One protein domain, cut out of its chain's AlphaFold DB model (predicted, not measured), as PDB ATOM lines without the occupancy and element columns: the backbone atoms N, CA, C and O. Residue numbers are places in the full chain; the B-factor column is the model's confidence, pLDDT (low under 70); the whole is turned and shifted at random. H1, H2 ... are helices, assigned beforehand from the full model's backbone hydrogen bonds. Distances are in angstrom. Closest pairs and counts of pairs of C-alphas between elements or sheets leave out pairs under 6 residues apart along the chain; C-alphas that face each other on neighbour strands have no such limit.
ATOM      1  N   ILE A 138     123.401 126.352 154.233       98.38
ATOM      2  CA  ILE A 138     123.231 125.444 153.094       98.38
ATOM      3  C   ILE A 138     122.695 126.207 151.879       98.38
ATOM      4  O   ILE A 138     122.012 127.218 152.034       98.38
ATOM      5  N   THR A 139     122.989 125.732 150.673       98.56
ATOM      6  CA  THR A 139     122.451 126.338 149.445       98.56
ATOM      7  C   THR A 139     120.969 125.996 149.247       98.56
ATOM      8  O   THR A 139     120.433 125.092 149.888       98.56
ATOM      9  N   GLN A 140     120.297 126.679 148.314       98.38
ATOM     10  CA  GLN A 140     118.914 126.351 147.952       98.38
ATOM     11  C   GLN A 140     118.793 124.927 147.397       98.38
ATOM     12  O   GLN A 140     117.863 124.210 147.742       98.38
ATOM     13  N   GLU A 141     119.744 124.495 146.566       98.00
ATOM     14  CA  GLU A 141     119.781 123.129 146.031       98.00
ATOM     15  C   GLU A 141     119.888 122.097 147.161       98.00
ATOM     16  O   GLU A 141     119.143 121.121 147.190       98.00
ATOM     17  N   GLU A 142     120.757 122.356 148.139       98.19
ATOM     18  CA  GLU A 142     120.913 121.512 149.321       98.19
ATOM     19  C   GLU A 142     119.652 121.484 150.186       98.19
ATOM     20  O   GLU A 142     119.255 120.420 150.658       98.19
ATOM     21  N   PHE A 143     119.005 122.636 150.368       98.50
ATOM     22  CA  PHE A 143     117.740 122.748 151.084       98.50
ATOM     23  C   PHE A 143     116.632 121.948 150.394       98.50
ATOM     24  O   PHE A 143     115.931 121.188 151.053       98.50
ATOM     25  N   LEU A 144     116.495 122.069 149.072       97.50
ATOM     26  CA  LEU A 144     115.494 121.338 148.292       97.50
ATOM     27  C   LEU A 144     115.766 119.833 148.281       97.50
ATOM     28  O   LEU A 144     114.823 119.046 148.369       97.50
ATOM     29  N   ALA A 145     117.033 119.423 148.187       95.75
ATOM     30  CA  ALA A 145     117.412 118.019 148.277       95.75
ATOM     31  C   ALA A 145     117.036 117.426 149.642       95.75
ATOM     32  O   ALA A 145     116.560 116.298 149.702       95.75
ATOM     33  N   GLU A 146     117.216 118.189 150.723       96.88
ATOM     34  CA  GLU A 146     116.849 117.768 152.075       96.88
ATOM     35  C   GLU A 146     115.327 117.748 152.292       96.88
ATOM     36  O   GLU A 146     114.785 116.749 152.763       96.88
ATOM     37  N   ALA A 147     114.636 118.824 151.909       95.69
ATOM     38  CA  ALA A 147     113.193 118.986 152.081       95.69
ATOM     39  C   ALA A 147     112.399 117.896 151.349       95.69
ATOM     40  O   ALA A 147     111.383 117.412 151.843       95.69
ATOM     41  N   ASN A 148     112.889 117.468 150.182       92.56
ATOM     42  CA  ASN A 148     112.194 116.502 149.339       92.56
ATOM     43  C   ASN A 148     112.532 115.030 149.644       92.56
ATOM     44  O   ASN A 148     112.048 114.152 148.932       92.56
ATOM     45  N   LEU A 149     113.314 114.730 150.695       90.19
ATOM     46  CA  LEU A 149     113.682 113.347 151.050       90.19
ATOM     47  C   LEU A 149     112.471 112.453 151.350       90.19
ATOM     48  O   LEU A 149     112.541 111.244 151.155       90.19
ATOM     49  N   ARG A 150     111.378 113.028 151.868       82.75
ATOM     50  CA  ARG A 150     110.177 112.274 152.276       82.75
ATOM     51  C   ARG A 150     108.989 112.485 151.350       82.75
ATOM     52  O   ARG A 150     108.238 111.552 151.094       82.75
ATOM     53  N   ARG A 151     108.787 113.720 150.895       86.12
ATOM     54  CA  ARG A 151     107.710 114.105 149.982       86.12
ATOM     55  C   ARG A 151     108.117 115.353 149.222       86.12
ATOM     56  O   ARG A 151     108.898 116.149 149.731       86.12
ATOM     57  N   LYS A 152     107.560 115.543 148.030       89.06
ATOM     58  CA  LYS A 152     107.787 116.762 147.259       89.06
ATOM     59  C   LYS A 152     106.992 117.925 147.851       89.06
ATOM     60  O   LYS A 152     105.793 117.783 148.075       89.06
ATOM     61  N   HIS A 153     107.651 119.062 148.025       89.75
ATOM     62  CA  HIS A 153     107.041 120.315 148.462       89.75
ATOM     63  C   HIS A 153     106.965 121.309 147.307       89.75
ATOM     64  O   HIS A 153     107.924 121.457 146.543       89.75
ATOM     65  N   ALA A 154     105.817 121.964 147.154       89.69
ATOM     66  CA  ALA A 154     105.574 122.863 146.031       89.69
ATOM     67  C   ALA A 154     106.305 124.196 146.218       89.69
ATOM     68  O   ALA A 154     106.874 124.699 145.253       89.69
ATOM     69  N   ASN A 155     106.340 124.707 147.455       94.50
ATOM     70  CA  ASN A 155     106.825 126.059 147.757       94.50
ATOM     71  C   ASN A 155     108.129 126.077 148.583       94.50
ATOM     72  O   ASN A 155     108.471 127.073 149.231       94.50
ATOM     73  N   ALA A 156     108.881 124.971 148.599       96.19
ATOM     74  CA  ALA A 156     110.096 124.868 149.410       96.19
ATOM     75  C   ALA A 156     111.190 125.852 148.956       96.19
ATOM     76  O   ALA A 156     111.982 126.322 149.774       96.19
ATOM     77  N   ALA A 157     111.231 126.201 147.666       97.56
ATOM     78  CA  ALA A 157     112.195 127.162 147.135       97.56
ATOM     79  C   ALA A 157     111.899 128.587 147.630       97.56
ATOM     80  O   ALA A 157     112.813 129.314 148.024       97.56
ATOM     81  N   GLU A 158     110.625 128.967 147.653       97.94
ATOM     82  CA  GLU A 158     110.116 130.229 148.182       97.94
ATOM     83  C   GLU A 158     110.354 130.318 149.690       97.94
ATOM     84  O   GLU A 158     110.826 131.345 150.178       97.94
ATOM     85  N   THR A 159     110.123 129.220 150.411       97.50
ATOM     86  CA  THR A 159     110.402 129.121 151.850       97.50
ATOM     87  C   THR A 159     111.889 129.323 152.131       97.50
ATOM     88  O   THR A 159     112.251 130.126 152.988       97.50
ATOM     89  N   TYR A 160     112.776 128.687 151.355       98.44
ATOM     90  CA  TYR A 160     114.215 128.937 151.451       98.44
ATOM     91  C   TYR A 160     114.556 130.418 151.240       98.44
ATOM     92  O   TYR A 160     115.354 130.971 151.992       98.44
ATOM     93  N   ASN A 161     113.951 131.076 150.247       98.31
ATOM     94  CA  ASN A 161     114.211 132.492 149.978       98.31
ATOM     95  C   ASN A 161     113.783 133.386 151.152       98.31
ATOM     96  O   ASN A 161     114.522 134.302 151.517       98.31
ATOM     97  N   ALA A 162     112.633 133.101 151.770       98.06
ATOM     98  CA  ALA A 162     112.177 133.805 152.966       98.06
ATOM     99  C   ALA A 162     113.163 133.620 154.134       98.06
ATOM    100  O   ALA A 162     113.586 134.595 154.756       98.06
ATOM    101  N   LEU A 163     113.622 132.389 154.378       98.44
ATOM    102  CA  LEU A 163     114.617 132.092 155.414       98.44
ATOM    103  C   LEU A 163     115.969 132.760 155.127       98.44
ATOM    104  O   LEU A 163     116.599 133.296 156.037       98.44
ATOM    105  N   ALA A 164     116.407 132.783 153.868       98.38
ATOM    106  CA  ALA A 164     117.631 133.455 153.448       98.38
ATOM    107  C   ALA A 164     117.576 134.966 153.715       98.38
ATOM    108  O   ALA A 164     118.563 135.547 154.173       98.38
ATOM    109  N   ALA A 165     116.417 135.594 153.492       98.06
ATOM    110  CA  ALA A 165     116.195 136.987 153.862       98.06
ATOM    111  C   ALA A 165     116.292 137.184 155.386       98.06
ATOM    112  O   ALA A 165     116.999 138.086 155.838       98.06
ATOM    113  N   MET A 166     115.700 136.290 156.190       97.50
ATOM    114  CA  MET A 166     115.820 136.335 157.657       97.50
ATOM    115  C   MET A 166     117.273 136.194 158.134       97.50
ATOM    116  O   MET A 166     117.673 136.863 159.089       97.50
ATOM    117  N   VAL A 167     118.086 135.372 157.462       97.94
ATOM    118  CA  VAL A 167     119.527 135.257 157.744       97.94
ATOM    119  C   VAL A 167     120.265 136.549 157.394       97.94
ATOM    120  O   VAL A 167     121.057 137.042 158.198       97.94
ATOM    121  N   ALA A 168     119.984 137.146 156.231       97.94
ATOM    122  CA  ALA A 168     120.585 138.419 155.827       97.94
ATOM    123  C   ALA A 168     120.250 139.561 156.806       97.94
ATOM    124  O   ALA A 168     121.096 140.409 157.097       97.94
ATOM    125  N   GLU A 169     119.040 139.542 157.367       96.44
ATOM    126  CA  GLU A 169     118.572 140.474 158.396       96.44
ATOM    127  C   GLU A 169     119.053 140.129 159.817       96.44
ATOM    128  O   GLU A 169     118.779 140.881 160.752       96.44
ATOM    129  N   LYS A 170     119.799 139.027 159.994       95.69
ATOM    130  CA  LYS A 170     120.282 138.513 161.292       95.69
ATOM    131  C   LYS A 170     119.161 138.158 162.277       95.69
ATOM    132  O   LYS A 170     119.349 138.217 163.491       95.69
ATOM    133  N   LYS A 171     117.994 137.793 161.748       95.69
ATOM    134  CA  LYS A 171     116.847 137.280 162.512       95.69
ATOM    135  C   LYS A 171     116.897 135.762 162.668       95.69
ATOM    136  O   LYS A 171     116.337 135.217 163.611       95.69
ATOM    137  N   LEU A 172     117.582 135.088 161.749       96.81
ATOM    138  CA  LEU A 172     117.819 133.651 161.770       96.81
ATOM    139  C   LEU A 172     119.319 133.388 161.649       96.81
ATOM    140  O   LEU A 172     119.996 133.994 160.822       96.81
ATOM    141  N   GLU A 173     119.846 132.470 162.449       96.44
ATOM    142  CA  GLU A 173     121.221 132.011 162.266       96.44
ATOM    143  C   GLU A 173     121.328 131.131 161.008       96.44
ATOM    144  O   GLU A 173     120.432 130.315 160.763       96.44
ATOM    145  N   PRO A 174     122.431 131.205 160.239       97.88
ATOM    146  CA  PRO A 174     122.675 130.338 159.082       97.88
ATOM    147  C   PRO A 174     122.437 128.846 159.349       97.88
ATOM    148  O   PRO A 174     121.907 128.126 158.502       97.88
ATOM    149  N   SER A 175     122.800 128.386 160.550       97.06
ATOM    150  CA  SER A 175     122.628 127.004 160.998       97.06
ATOM    151  C   SER A 175     121.159 126.580 161.096       97.06
ATOM    152  O   SER A 175     120.859 125.400 160.919       97.06
ATOM    153  N   GLY A 176     120.246 127.521 161.350       96.31
ATOM    154  CA  GLY A 176     118.819 127.265 161.546       96.31
ATOM    155  C   GLY A 176     118.071 126.890 160.268       96.31
ATOM    156  O   GLY A 176     117.069 126.183 160.339       96.31
ATOM    157  N   VAL A 177     118.578 127.285 159.096       98.19
ATOM    158  CA  VAL A 177     117.914 127.064 157.796       98.19
ATOM    159  C   VAL A 177     117.698 125.577 157.510       98.19
ATOM    160  O   VAL A 177     116.632 125.192 157.037       98.19
ATOM    161  N   LEU A 178     118.666 124.721 157.850       97.88
ATOM    162  CA  LEU A 178     118.541 123.276 157.642       97.88
ATOM    163  C   LEU A 178     117.354 122.680 158.414       97.88
ATOM    164  O   LEU A 178     116.698 121.776 157.905       97.88
ATOM    165  N   GLY A 179     117.053 123.190 159.614       95.75
ATOM    166  CA  GLY A 179     115.959 122.681 160.447       95.75
ATOM    167  C   GLY A 179     114.614 122.696 159.720       95.75
ATOM    168  O   GLY A 179     113.894 121.702 159.753       95.75
ATOM    169  N   TYR A 180     114.332 123.757 158.967       96.75
ATOM    170  CA  TYR A 180     113.093 123.888 158.198       96.75
ATOM    171  C   TYR A 180     112.929 122.783 157.153       96.75
ATOM    172  O   TYR A 180     111.865 122.175 157.064       96.75
ATOM    173  N   ALA A 181     113.994 122.452 156.420       96.88
ATOM    174  CA  ALA A 181     113.966 121.347 155.464       96.88
ATOM    175  C   ALA A 181     113.839 119.981 156.158       96.88
ATOM    176  O   ALA A 181     113.126 119.103 155.686       96.88
ATOM    177  N   VAL A 182     114.517 119.801 157.293       94.88
ATOM    178  CA  VAL A 182     114.539 118.532 158.033       94.88
ATOM    179  C   VAL A 182     113.188 118.196 158.655       94.88
ATOM    180  O   VAL A 182     112.770 117.038 158.620       94.88
ATOM    181  N   PHE A 183     112.545 119.189 159.263       91.81
ATOM    182  CA  PHE A 183     111.305 119.010 160.011       91.81
ATOM    183  C   PHE A 183     110.059 119.366 159.200       91.81
ATOM    184  O   PHE A 183     108.948 119.114 159.652       91.81
ATOM    185  N   GLY A 184     110.232 119.893 157.987       91.69
ATOM    186  CA  GLY A 184     109.125 120.219 157.099       91.69
ATOM    187  C   GLY A 184     108.386 121.501 157.474       91.69
ATOM    188  O   GLY A 184     107.228 121.659 157.103       91.69
ATOM    189  N   TRP A 185     109.028 122.402 158.215       93.50
ATOM    190  CA  TRP A 185     108.395 123.614 158.724       93.50
ATOM    191  C   TRP A 185     108.161 124.638 157.619       93.50
ATOM    192  O   TRP A 185     109.097 125.006 156.906       93.50
ATOM    193  N   CYS A 186     106.924 125.129 157.522       93.19
ATOM    194  CA  CYS A 186     106.514 126.210 156.621       93.19
ATOM    195  C   CYS A 186     106.813 125.952 155.132       93.19
ATOM    196  O   CYS A 186     106.751 126.890 154.341       93.19
ATOM    197  N   LEU A 187     107.149 124.714 154.733       94.44
ATOM    198  CA  LEU A 187     107.684 124.412 153.399       94.44
ATOM    199  C   LEU A 187     106.685 124.688 152.276       94.44
ATOM    200  O   LEU A 187     107.105 124.983 151.158       94.44
ATOM    201  N   ASP A 188     105.385 124.594 152.559       91.12
ATOM    202  CA  ASP A 188     104.327 124.897 151.594       91.12
ATOM    203  C   ASP A 188     103.610 126.229 151.890       91.12
ATOM    204  O   ASP A 188     102.758 126.660 151.108       91.12
ATOM    205  N   ARG A 189     103.990 126.919 152.974       92.00
ATOM    206  CA  ARG A 189     103.436 128.204 153.434       92.00
ATOM    207  C   ARG A 189     104.574 129.212 153.676       92.00
ATOM    208  O   ARG A 189     104.851 129.561 154.822       92.00
ATOM    209  N   PRO A 190     105.252 129.709 152.623       93.25
ATOM    210  CA  PRO A 190     106.353 130.666 152.781       93.25
ATOM    211  C   PRO A 190     105.914 131.979 153.448       93.25
ATOM    212  O   PRO A 190     106.719 132.644 154.090       93.25
TER     213      PRO A 190
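This is residues 138 to 190 of the 269 residues of an uncharacterized protein of Oscillibacter sp. MM59 (UniProt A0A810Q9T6). A helical hairpin, H2 and H3, has the shorter H1 packed on both helices toward its open end, where H2 begins and H3 ends. The tail, residues 184 to 190, crosses from H3 toward H2. The 53 printed residues, all helix in class, hold H1, H2 and H3 in chain order, with no named strand. The whole is compact, radius of gyration of the C-alphas 9.9 A, and elongated, 30 by 18 by 17 A.

Start at H1, residues 140 to 147; it touches H2, residues 156 to 168, with H2's residues 156 to 161 alone, closest at the C-alphas of Gln 140 and Tyr 160, 6.4 A, at a steep tilt of 59 degrees, opposite ways. H1 touches H3, residues 174 to 183, closest at the C-alphas of Ala 147 and Ala 181, 4.2 A, the same way at 36 degrees, only just steep. The hairpin H2 and H3 touch, closest at the C-alphas of Val 167 and Pro 174, 6.0 A, at a shallow tilt of 25 degrees, opposite ways. Every O i to N i+4 pair is within hydrogen-bond range in H1 and H2; H3 has 2 of 6, and 5 of 7 for O i to N i+3.

Find C-alpha 140 at (118.914, 126.351, 147.952), where H1 begins. H2 runs 18.3 A from C-alpha 156; H3 runs 16.1 A to C-alpha 183 at (111.305, 119.010, 160.011).

Look for the farthest C-alphas at Arg 150 and Glu 169, 30.1 A apart. The printed part has no cut; the link H1 to H2 is short, H2 to H3 tight. No printed residue is under 70 in pLDDT.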